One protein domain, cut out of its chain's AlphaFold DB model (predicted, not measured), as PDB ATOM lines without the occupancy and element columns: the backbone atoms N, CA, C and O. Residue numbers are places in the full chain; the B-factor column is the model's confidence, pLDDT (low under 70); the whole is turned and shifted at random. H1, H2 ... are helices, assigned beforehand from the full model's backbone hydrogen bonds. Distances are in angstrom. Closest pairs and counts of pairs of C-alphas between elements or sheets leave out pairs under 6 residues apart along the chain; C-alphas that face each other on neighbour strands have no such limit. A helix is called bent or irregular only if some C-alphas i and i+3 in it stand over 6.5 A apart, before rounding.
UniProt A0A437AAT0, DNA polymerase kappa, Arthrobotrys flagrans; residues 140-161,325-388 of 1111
ATOM      1  N   THR A 140     225.793 186.503 186.780       89.62
ATOM      2  CA  THR A 140     225.375 186.783 185.404       89.62
ATOM      3  C   THR A 140     223.855 186.783 185.255       89.62
ATOM      4  O   THR A 140     223.359 187.003 184.150       89.62
ATOM      5  N   LEU A 141     223.086 186.607 186.341       92.56
ATOM      6  CA  LEU A 141     221.622 186.607 186.319       92.56
ATOM      7  C   LEU A 141     221.055 187.903 185.719       92.56
ATOM      8  O   LEU A 141     220.122 187.853 184.916       92.56
ATOM      9  N   GLY A 142     221.653 189.056 186.035       94.31
ATOM     10  CA  GLY A 142     221.293 190.342 185.426       94.31
ATOM     11  C   GLY A 142     221.585 190.424 183.920       94.31
ATOM     12  O   GLY A 142     220.809 191.020 183.174       94.31
ATOM     13  N   ASP A 143     222.661 189.793 183.439       94.25
ATOM     14  CA  ASP A 143     222.965 189.729 182.002       94.25
ATOM     15  C   ASP A 143     222.058 188.742 181.265       94.25
ATOM     16  O   ASP A 143     221.640 189.019 180.143       94.25
ATOM     17  N   LEU A 144     221.725 187.613 181.898       96.25
ATOM     18  CA  LEU A 144     220.780 186.632 181.369       96.25
ATOM     19  C   LEU A 144     219.388 187.251 181.226       96.25
ATOM     20  O   LEU A 144     218.840 187.208 180.131       96.25
ATOM     21  N   LYS A 145     218.876 187.940 182.259       97.06
ATOM     22  CA  LYS A 145     217.606 188.689 182.187       97.06
ATOM     23  C   LYS A 145     217.599 189.719 181.049       97.06
ATOM     24  O   LYS A 145     216.642 189.765 180.280       97.06
ATOM     25  N   ARG A 146     218.674 190.507 180.889       96.44
ATOM     26  CA  ARG A 146     218.817 191.449 179.757       96.44
ATOM     27  C   ARG A 146     218.841 190.739 178.400       96.44
ATOM     28  O   ARG A 146     218.245 191.233 177.447       96.44
ATOM     29  N   ALA A 147     219.513 189.593 178.305       97.38
ATOM     30  CA  ALA A 147     219.589 188.822 177.071       97.38
ATOM     31  C   ALA A 147     218.255 188.157 176.705       97.38
ATOM     32  O   ALA A 147     217.887 188.155 175.533       97.38
ATOM     33  N   ASP A 148     217.512 187.654 177.690       97.81
ATOM     34  CA  ASP A 148     216.187 187.060 177.498       97.81
ATOM     35  C   ASP A 148     215.145 188.117 177.105       97.81
ATOM     36  O   ASP A 148     214.403 187.903 176.148       97.81
ATOM     37  N   ALA A 149     215.160 189.299 177.731       97.81
ATOM     38  CA  ALA A 149     214.321 190.428 177.318       97.81
ATOM     39  C   ALA A 149     214.630 190.897 175.879       97.81
ATOM     40  O   ALA A 149     213.718 191.153 175.092       97.81
ATOM     41  N   TYR A 150     215.913 190.953 175.499       97.75
ATOM     42  CA  TYR A 150     216.325 191.286 174.130       97.75
ATOM     43  C   TYR A 150     215.915 190.209 173.109       97.75
ATOM     44  O   TYR A 150     215.496 190.538 172.000       97.75
ATOM     45  N   ILE A 151     215.986 188.927 173.482       98.19
ATOM     46  CA  ILE A 151     215.487 187.815 172.660       98.19
ATOM     47  C   ILE A 151     213.968 187.910 172.482       98.19
ATOM     48  O   ILE A 151     213.498 187.785 171.355       98.19
ATOM     49  N   ALA A 152     213.212 188.178 173.550       97.88
ATOM     50  CA  ALA A 152     211.756 188.317 173.485       97.88
ATOM     51  C   ALA A 152     211.323 189.474 172.565       97.88
ATOM     52  O   ALA A 152     210.430 189.296 171.737       97.88
ATOM     53  N   ALA A 153     212.007 190.623 172.632       97.75
ATOM     54  CA  ALA A 153     211.770 191.741 171.717       97.75
ATOM     55  C   ALA A 153     212.043 191.364 170.245       97.75
ATOM     56  O   ALA A 153     211.239 191.666 169.366       97.75
ATOM     57  N   LEU A 154     213.139 190.644 169.972       97.50
ATOM     58  CA  LEU A 154     213.474 190.171 168.623       97.50
ATOM     59  C   LEU A 154     212.541 189.065 168.093       97.50
ATOM     60  O   LEU A 154     212.384 188.937 166.879       97.50
ATOM     61  N   GLU A 155     211.943 188.258 168.971       96.25
ATOM     62  CA  GLU A 155     210.898 187.292 168.603       96.25
ATOM     63  C   GLU A 155     209.567 187.994 168.283       96.25
ATOM     64  O   GLU A 155     208.886 187.598 167.339       96.25
ATOM     65  N   LEU A 156     209.225 189.076 168.995       96.12
ATOM     66  CA  LEU A 156     208.036 189.891 168.713       96.12
ATOM     67  C   LEU A 156     208.122 190.611 167.352       96.12
ATOM     68  O   LEU A 156     207.115 190.758 166.664       96.12
ATOM     69  N   GLU A 157     209.324 191.014 166.928       95.00
ATOM     70  CA  GLU A 157     209.587 191.600 165.601       95.00
ATOM     71  C   GLU A 157     209.715 190.555 164.464       95.00
ATOM     72  O   GLU A 157     210.042 190.905 163.324       95.00
ATOM     73  N   ARG A 158     209.490 189.258 164.728       96.94
ATOM     74  CA  ARG A 158     209.731 188.195 163.740       96.94
ATOM     75  C   ARG A 158     208.692 188.172 162.615       96.94
ATOM     76  O   ARG A 158     207.602 187.624 162.744       96.94
ATOM     77  N   ASP A 159     209.127 188.588 161.433       97.25
ATOM     78  CA  ASP A 159     208.427 188.338 160.172       97.25
ATOM     79  C   ASP A 159     208.756 186.940 159.593       97.25
ATOM     80  O   ASP A 159     209.917 186.601 159.340       97.25
ATOM     81  N   LEU A 160     207.712 186.130 159.374       97.44
ATOM     82  CA  LEU A 160     207.740 184.857 158.631       97.44
ATOM     83  C   LEU A 160     206.819 184.869 157.392       97.44
ATOM     84  O   LEU A 160     206.679 183.849 156.719       97.44
ATOM     85  N   SER A 161     206.182 185.998 157.073       97.00
ATOM     86  CA  SER A 161     205.202 186.097 155.980       97.00
ATOM     87  C   SER A 161     205.842 185.999 154.590       97.00
ATOM     88  O   SER A 161     205.236 185.483 153.654       97.00
ATOM     89  N   PRO A 325     209.060 176.447 164.216       97.25
ATOM     90  CA  PRO A 325     209.704 175.174 164.544       97.25
ATOM     91  C   PRO A 325     210.753 174.738 163.513       97.25
ATOM     92  O   PRO A 325     211.859 174.346 163.899       97.25
ATOM     93  N   THR A 326     210.459 174.841 162.212       97.06
ATOM     94  CA  THR A 326     211.406 174.460 161.150       97.06
ATOM     95  C   THR A 326     212.591 175.420 161.083       97.06
ATOM     96  O   THR A 326     213.728 174.959 160.957       97.06
ATOM     97  N   VAL A 327     212.367 176.731 161.244       97.88
ATOM     98  CA  VAL A 327     213.447 177.733 161.337       97.88
ATOM     99  C   VAL A 327     214.386 177.429 162.508       97.88
ATOM    100  O   VAL A 327     215.600 177.319 162.309       97.88
ATOM    101  N   MET A 328     213.848 177.235 163.714       97.81
ATOM    102  CA  MET A 328     214.664 177.010 164.912       97.81
ATOM    103  C   MET A 328     215.361 175.644 164.890       97.81
ATOM    104  O   MET A 328     216.526 175.548 165.273       97.81
ATOM    105  N   SER A 329     214.711 174.597 164.372       97.50
ATOM    106  CA  SER A 329     215.323 173.272 164.172       97.50
ATOM    107  C   SER A 329     216.489 173.313 163.168       97.50
ATOM    108  O   SER A 329     217.581 172.788 163.434       97.50
ATOM    109  N   PHE A 330     216.295 174.013 162.043       97.75
ATOM    110  CA  PHE A 330     217.330 174.219 161.030       97.75
ATOM    111  C   PHE A 330     218.532 174.990 161.588       97.75
ATOM    112  O   PHE A 330     219.670 174.567 161.390       97.75
ATOM    113  N   MET A 331     218.302 176.087 162.317       97.94
ATOM    114  CA  MET A 331     219.392 176.905 162.858       97.94
ATOM    115  C   MET A 331     220.111 176.230 164.028       97.94
ATOM    116  O   MET A 331     221.341 176.211 164.039       97.94
ATOM    117  N   LYS A 332     219.392 175.602 164.969       96.38
ATOM    118  CA  LYS A 332     219.983 174.939 166.150       96.38
ATOM    119  C   LYS A 332     221.074 173.930 165.779       96.38
ATOM    120  O   LYS A 332     222.089 173.856 166.466       96.38
ATOM    121  N   SER A 333     220.879 173.188 164.687       95.88
ATOM    122  CA  SER A 333     221.816 172.172 164.182       95.88
ATOM    123  C   SER A 333     222.885 172.703 163.210       95.88
ATOM    124  O   SER A 333     223.818 171.977 162.864       95.88
ATOM    125  N   LEU A 334     222.786 173.959 162.763       97.50
ATOM    126  CA  LEU A 334     223.678 174.530 161.755       97.50
ATOM    127  C   LEU A 334     225.047 174.908 162.356       97.50
ATOM    128  O   LEU A 334     225.088 175.704 163.298       97.50
ATOM    129  N   PRO A 335     226.183 174.451 161.786       97.12
ATOM    130  CA  PRO A 335     227.508 174.928 162.184       97.12
ATOM    131  C   PRO A 335     227.655 176.432 161.927       97.12
ATOM    132  O   PRO A 335     227.408 176.880 160.802       97.12
ATOM    133  N   VAL A 336     228.121 177.207 162.917       96.69
ATOM    134  CA  VAL A 336     228.185 178.685 162.830       96.69
ATOM    135  C   VAL A 336     228.938 179.164 161.590       96.69
ATOM    136  O   VAL A 336     228.558 180.144 160.956       96.69
ATOM    137  N   ARG A 337     229.952 178.408 161.155       94.75
ATOM    138  CA  ARG A 337     230.766 178.708 159.975       94.75
ATOM    139  C   ARG A 337     230.009 178.729 158.638       94.75
ATOM    140  O   ARG A 337     230.505 179.302 157.664       94.75
ATOM    141  N   LYS A 338     228.832 178.100 158.554       95.00
ATOM    142  CA  LYS A 338     227.969 178.154 157.359       95.00
ATOM    143  C   LYS A 338     227.198 179.479 157.253       95.00
ATOM    144  O   LYS A 338     226.684 179.774 156.177       95.00
ATOM    145  N   VAL A 339     227.139 180.279 158.323       96.12
ATOM    146  CA  VAL A 339     226.427 181.564 158.370       96.12
ATOM    147  C   VAL A 339     227.276 182.687 157.765       96.12
ATOM    148  O   VAL A 339     228.460 182.844 158.073       96.12
ATOM    149  N   ASN A 340     226.663 183.516 156.918       93.06
ATOM    150  CA  ASN A 340     227.308 184.702 156.358       93.06
ATOM    151  C   ASN A 340     227.624 185.727 157.465       93.06
ATOM    152  O   ASN A 340     226.734 186.206 158.162       93.06
ATOM    153  N   GLY A 341     228.911 186.048 157.614       91.69
ATOM    154  CA  GLY A 341     229.464 186.850 158.713       91.69
ATOM    155  C   GLY A 341     230.506 186.082 159.533       91.69
ATOM    156  O   GLY A 341     231.520 186.655 159.925       91.69
ATOM    157  N   VAL A 342     230.346 184.762 159.693       95.94
ATOM    158  CA  VAL A 342     231.306 183.928 160.436       95.94
ATOM    159  C   VAL A 342     232.466 183.507 159.524       95.94
ATOM    160  O   VAL A 342     232.400 182.537 158.765       95.94
ATOM    161  N   GLY A 343     233.554 184.277 159.574       93.50
ATOM    162  CA  GLY A 343     234.830 183.935 158.937       93.50
ATOM    163  C   GLY A 343     235.694 182.994 159.788       93.50
ATOM    164  O   GLY A 343     235.437 182.816 160.972       93.50
ATOM    165  N   ARG A 344     236.783 182.461 159.207       91.94
ATOM    166  CA  ARG A 344     237.725 181.509 159.855       91.94
ATOM    167  C   ARG A 344     238.329 181.972 161.196       91.94
ATOM    168  O   ARG A 344     238.881 181.163 161.928       91.94
ATOM    169  N   VAL A 345     238.313 183.281 161.449       93.44
ATOM    170  CA  VAL A 345     238.843 183.910 162.668       93.44
ATOM    171  C   VAL A 345     237.796 183.796 163.771       93.44
ATOM    172  O   VAL A 345     238.003 183.056 164.724       93.44
ATOM    173  N   PHE A 346     236.628 184.407 163.558       96.00
ATOM    174  CA  PHE A 346     235.505 184.371 164.493       96.00
ATOM    175  C   PHE A 346     234.989 182.943 164.740       96.00
ATOM    176  O   PHE A 346     234.662 182.598 165.864       96.00
ATOM    177  N   GLU A 347     235.028 182.062 163.733       95.88
ATOM    178  CA  GLU A 347     234.818 180.610 163.881       95.88
ATOM    179  C   GLU A 347     235.685 179.988 164.984       95.88
ATOM    180  O   GLU A 347     235.194 179.192 165.777       95.88
ATOM    181  N   ARG A 348     236.971 180.351 165.041       94.94
ATOM    182  CA  ARG A 348     237.934 179.809 166.005       94.94
ATOM    183  C   ARG A 348     237.776 180.444 167.388       94.94
ATOM    184  O   ARG A 348     237.969 179.763 168.389       94.94
ATOM    185  N   GLU A 349     237.419 181.725 167.444       96.88
ATOM    186  CA  GLU A 349     237.095 182.427 168.695       96.88
ATOM    187  C   GLU A 349     235.819 181.858 169.337       96.88
ATOM    188  O   GLU A 349     235.789 181.614 170.543       96.88
ATOM    189  N   LEU A 350     234.805 181.557 168.518       97.81
ATOM    190  CA  LEU A 350     233.581 180.863 168.915       97.81
ATOM    191  C   LEU A 350     233.861 179.408 169.335       97.81
ATOM    192  O   LEU A 350     233.454 179.015 170.429       97.81
ATOM    193  N   GLU A 351     234.619 178.636 168.540       96.94
ATOM    194  CA  GLU A 351     234.998 177.251 168.882       96.94
ATOM    195  C   GLU A 351     235.735 177.191 170.232       96.94
ATOM    196  O   GLU A 351     235.479 176.278 171.019       96.94
ATOM    197  N   ALA A 352     236.588 178.176 170.536       96.62
ATOM    198  CA  ALA A 352     237.309 178.251 171.803       96.62
ATOM    199  C   ALA A 352     236.391 178.488 173.016       96.62
ATOM    200  O   ALA A 352     236.567 177.829 174.040       96.62
ATOM    201  N   VAL A 353     235.390 179.377 172.922       97.06
ATOM    202  CA  VAL A 353     234.438 179.592 174.035       97.06
ATOM    203  C   VAL A 353     233.393 178.477 174.176       97.06
ATOM    204  O   VAL A 353     232.717 178.426 175.206       97.06
ATOM    205  N   GLY A 354     233.296 177.573 173.193       96.75
ATOM    206  CA  GLY A 354     232.418 176.395 173.200       96.75
ATOM    207  C   GLY A 354     231.291 176.409 172.159       96.75
ATOM    208  O   GLY A 354     230.420 175.549 172.216       96.75
ATOM    209  N   ILE A 355     231.288 177.355 171.215       98.00
ATOM    210  CA  ILE A 355     230.241 177.512 170.194       98.00
ATOM    211  C   ILE A 355     230.726 176.953 168.850       98.00
ATOM    212  O   ILE A 355     231.622 177.515 168.218       98.00
ATOM    213  N   LYS A 356     230.096 175.877 168.366       97.31
ATOM    214  CA  LYS A 356     230.362 175.271 167.044       97.31
ATOM    215  C   LYS A 356     229.130 175.303 166.140       97.31
ATOM    216  O   LYS A 356     229.247 175.439 164.922       97.31
ATOM    217  N   THR A 357     227.951 175.227 166.740       98.38
ATOM    218  CA  THR A 357     226.617 175.286 166.139       98.38
ATOM    219  C   THR A 357     225.868 176.523 166.626       98.38
ATOM    220  O   THR A 357     226.172 177.068 167.687       98.38
ATOM    221  N   CYS A 358     224.872 176.987 165.870       98.06
ATOM    222  CA  CYS A 358     224.113 178.173 166.276       98.06
ATOM    223  C   CYS A 358     223.266 177.911 167.537       98.06
ATOM    224  O   CYS A 358     222.976 178.849 168.269       98.06
ATOM    225  N   GLY A 359     222.928 176.650 167.844       97.38
ATOM    226  CA  GLY A 359     222.255 176.273 169.092       97.38
ATOM    227  C   GLY A 359     223.094 176.486 170.360       97.38
ATOM    228  O   GLY A 359     222.533 176.775 171.414       97.38
ATOM    229  N   GLU A 360     224.425 176.406 170.269       98.19
ATOM    230  CA  GLU A 360     225.346 176.603 171.406       98.19
ATOM    231  C   GLU A 360     225.551 178.089 171.768       98.19
ATOM    232  O   GLU A 360     226.143 178.397 172.801       98.19
ATOM    233  N   ILE A 361     225.013 179.019 170.970       98.12
ATOM    234  CA  ILE A 361     225.038 180.465 171.245       98.12
ATOM    235  C   ILE A 361     224.200 180.807 172.493       98.12
ATOM    236  O   ILE A 361     224.649 181.563 173.355       98.12
ATOM    237  N   TYR A 362     222.992 180.245 172.611       97.44
ATOM    238  CA  TYR A 362     222.022 180.599 173.658       97.44
ATOM    239  C   TYR A 362     222.472 180.277 175.101       97.44
ATOM    240  O   TYR A 362     222.267 181.120 175.980       97.44
ATOM    241  N   PRO A 363     223.140 179.138 175.387       96.88
ATOM    242  CA  PRO A 363     223.762 178.895 176.690       96.88
ATOM    243  C   PRO A 363     224.725 179.995 177.160       96.88
ATOM    244  O   PRO A 363     224.805 180.246 178.357       96.88
ATOM    245  N   LEU A 364     225.426 180.681 176.247       96.81
ATOM    246  CA  LEU A 364     226.402 181.724 176.595       96.81
ATOM    247  C   LEU A 364     225.848 183.156 176.498       96.81
ATOM    248  O   LEU A 364     226.613 184.104 176.672       96.81
ATOM    249  N   ARG A 365     224.548 183.350 176.234       96.94
ATOM    250  CA  ARG A 365     223.957 184.661 175.888       96.94
ATOM    251  C   ARG A 365     224.276 185.805 176.865       96.94
ATOM    252  O   ARG A 365     224.613 186.889 176.402       96.94
ATOM    253  N   GLY A 366     224.285 185.549 178.179       96.25
ATOM    254  CA  GLY A 366     224.666 186.542 179.199       96.25
ATOM    255  C   GLY A 366     226.161 186.911 179.210       96.25
ATOM    256  O   GLY A 366     226.539 187.975 179.688       96.25
ATOM    257  N   LEU A 367     227.029 186.070 178.637       96.69
ATOM    258  CA  LEU A 367     228.470 186.321 178.516       96.69
ATOM    259  C   LEU A 367     228.855 186.967 177.178       96.69
ATOM    260  O   LEU A 367     229.813 187.738 177.129       96.69
ATOM    261  N   LEU A 368     228.131 186.671 176.091       97.19
ATOM    262  CA  LEU A 368     228.507 187.061 174.721       97.19
ATOM    263  C   LEU A 368     228.778 188.564 174.556       97.19
ATOM    264  O   LEU A 368     229.771 188.931 173.927       97.19
ATOM    265  N   LEU A 369     227.948 189.422 175.157       96.38
ATOM    266  CA  LEU A 369     228.135 190.877 175.135       96.38
ATOM    267  C   LEU A 369     229.473 191.295 175.768       96.38
ATOM    268  O   LEU A 369     230.233 192.052 175.168       96.38
ATOM    269  N   LYS A 370     229.797 190.738 176.939       95.62
ATOM    270  CA  LYS A 370     231.025 191.028 177.703       95.62
ATOM    271  C   LYS A 370     232.287 190.355 177.133       95.62
ATOM    272  O   LYS A 370     233.389 190.674 177.581       95.62
ATOM    273  N   LEU A 371     232.137 189.431 176.177       96.31
ATOM    274  CA  LEU A 371     233.233 188.723 175.497       96.31
ATOM    275  C   LEU A 371     233.563 189.289 174.110       96.31
ATOM    276  O   LEU A 371     234.738 189.339 173.750       96.31
ATOM    277  N   PHE A 372     232.552 189.693 173.334       96.06
ATOM    278  CA  PHE A 372     232.712 190.068 171.920       96.06
ATOM    279  C   PHE A 372     232.179 191.471 171.566       96.06
ATOM    280  O   PHE A 372     232.379 191.933 170.443       96.06
ATOM    281  N   GLY A 373     231.522 192.162 172.503       96.31
ATOM    282  CA  GLY A 373     230.952 193.495 172.298       96.31
ATOM    283  C   GLY A 373     229.624 193.504 171.529       96.31
ATOM    284  O   GLY A 373     229.228 192.525 170.889       96.31
ATOM    285  N   GLN A 374     228.935 194.649 171.585       95.56
ATOM    286  CA  GLN A 374     227.537 194.819 171.164       95.56
ATOM    287  C   GLN A 374     227.227 194.253 169.767       95.56
ATOM    288  O   GLN A 374     226.357 193.402 169.621       95.56
ATOM    289  N   LYS A 375     227.990 194.643 168.739       96.31
ATOM    290  CA  LYS A 375     227.732 194.240 167.340       96.31
ATOM    291  C   LYS A 375     227.873 192.735 167.101       96.31
ATOM    292  O   LYS A 375     227.186 192.174 166.249       96.31
ATOM    293  N   ALA A 376     228.782 192.080 167.824       96.81
ATOM    294  CA  ALA A 376     228.954 190.635 167.745       96.81
ATOM    295  C   ALA A 376     227.843 189.910 168.514       96.81
ATOM    296  O   ALA A 376     227.337 188.900 168.033       96.81
ATOM    297  N   TYR A 377     227.419 190.455 169.656       98.00
ATOM    298  CA  TYR A 377     226.268 189.980 170.420       98.00
ATOM    299  C   TYR A 377     224.961 190.048 169.604       98.00
ATOM    300  O   TYR A 377     224.348 189.009 169.374       98.00
ATOM    301  N   GLU A 378     224.593 191.215 169.063       97.75
ATOM    302  CA  GLU A 378     223.418 191.410 168.186       97.75
ATOM    303  C   GLU A 378     223.425 190.436 166.992       97.75
ATOM    304  O   GLU A 378     222.426 189.780 166.664       97.75
ATOM    305  N   PHE A 379     224.590 190.289 166.348       98.12
ATOM    306  CA  PHE A 379     224.774 189.330 165.265       98.12
ATOM    307  C   PHE A 379     224.537 187.890 165.740       98.12
ATOM    308  O   PHE A 379     223.750 187.182 165.116       98.12
ATOM    309  N   LEU A 380     225.168 187.453 166.832       98.38
ATOM    310  CA  LEU A 380     225.053 186.081 167.333       98.38
ATOM    311  C   LEU A 380     223.636 185.746 167.813       98.38
ATOM    312  O   LEU A 380     223.128 184.685 167.456       98.38
ATOM    313  N   ILE A 381     222.969 186.644 168.546       98.31
ATOM    314  CA  ILE A 381     221.583 186.435 168.987       98.31
ATOM    315  C   ILE A 381     220.651 186.333 167.775       98.31
ATOM    316  O   ILE A 381     219.938 185.339 167.642       98.31
ATOM    317  N   SER A 382     220.725 187.265 166.817       98.00
ATOM    318  CA  SER A 382     219.911 187.158 165.596       98.00
ATOM    319  C   SER A 382     220.209 185.880 164.790       98.00
ATOM    320  O   SER A 382     219.326 185.382 164.095       98.00
ATOM    321  N   VAL A 383     221.435 185.338 164.862       98.06
ATOM    322  CA  VAL A 383     221.819 184.062 164.227       98.06
ATOM    323  C   VAL A 383     221.237 182.856 164.963       98.06
ATOM    324  O   VAL A 383     220.744 181.949 164.296       98.06
ATOM    325  N   PHE A 384     221.235 182.845 166.299       97.94
ATOM    326  CA  PHE A 384     220.555 181.813 167.090       97.94
ATOM    327  C   PHE A 384     219.057 181.748 166.754       97.94
ATOM    328  O   PHE A 384     218.544 180.671 166.453       97.94
ATOM    329  N   LEU A 385     218.394 182.908 166.710       97.94
ATOM    330  CA  LEU A 385     216.967 183.040 166.389       97.94
ATOM    331  C   LEU A 385     216.654 182.836 164.889       97.94
ATOM    332  O   LEU A 385     215.491 182.847 164.486       97.94
ATOM    333  N   GLY A 386     217.664 182.688 164.024       97.69
ATOM    334  CA  GLY A 386     217.477 182.541 162.575       97.69
ATOM    335  C   GLY A 386     216.943 183.781 161.851       97.69
ATOM    336  O   GLY A 386     216.535 183.680 160.697       97.69
ATOM    337  N   LEU A 387     216.941 184.943 162.501       97.62
ATOM    338  CA  LEU A 387     216.419 186.196 161.958       97.62
ATOM    339  C   LEU A 387     217.288 186.729 160.808       97.62
ATOM    340  O   LEU A 387     218.439 186.329 160.620       97.62
ATOM    341  N   GLY A 388     216.751 187.664 160.033       96.69
ATOM    342  CA  GLY A 388     217.438 188.316 158.921       96.69
ATOM    343  C   GLY A 388     216.476 189.220 158.158       96.69
ATOM    344  O   GLY A 388     215.277 189.183 158.412       96.69
TER     345      GLY A 388
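AT A GLANCE: This is residues 140 to 161 and 325 to 388 of the 1111 residues of the protein "DNA polymerase kappa" of Arthrobotrys flagrans (UniProt A0A437AAT0). A hairpin of two helices, H4 and H5, makes the core, with H1 crossing it on one side and H3 on the other. The short H2 meets the end of the hairpin where H4 begins and H5 ends, making a corner there with its own last residues, Met 331 and Lys 332. The printed part has 86 residues with five named helices, H1 to H5 in order, and no named strand: all helix. It is compact, with a radius of gyration of the C-alphas of 12.4 A and spans of 33 by 30 by 19 A.

HOW THE PARTS SIT: H1, residues 141 to 156, touches H4, residues 358 to 372, with residues 141 to 147 alone, at a steep tilt of 58 degrees; the closest C-alphas, of Leu 144 and Gly 366, are 4.5 A apart. H4 is the hub, touching three helices. H4 and H5, residues 374 to 384, form a helical hairpin at a shallow tilt of 8 degrees, opposite ways, closest at the C-alphas of Leu 369 and Tyr 377, 5.1 A. H1 and H5 are close but not clearly touching, 7.2 A between the C-alphas of Ile 151 and Ile 381. H2, residues 325 to 332, touches H4, closest at the C-alphas of Lys 332 and Gly 359, 3.9 A, and H5, at those of Met 331 and Phe 384, 6.6 A. H3, residues 344 to 353, and H4 are near each other, with 12 pairs of C-alphas within 10 A; H3 is apart from H1 and H5. In H1, H2 and H5 every O i to N i+4 pair is within hydrogen-bond range; in H3 5 of 6 are, in H4 4 of 11, beside 6 of 12 O i to N i+3 pairs.

IN THESE COORDINATES: H1 begins at C-alpha 141 (221.622, 186.607, 186.319) and is 22.5 A long; H2 is 10.4 A, H3 14.7 A. H4, 15.7 A, is irregular: C-alphas 363 and 366 are 8.1 A apart. H5, 15.3 A, ends at C-alpha 384 (220.555, 181.813, 167.090).

THE WHOLE: The C-alphas farthest apart, of Ser 161 and Ala 352, are 36.6 A apart. Residues 162 to 324 are not printed; C-alphas 161 and 325 are 14.6 A apart across the cut. The link from H2 to H3 is long, 11 residues. No printed residue is under 70 in pLDDT.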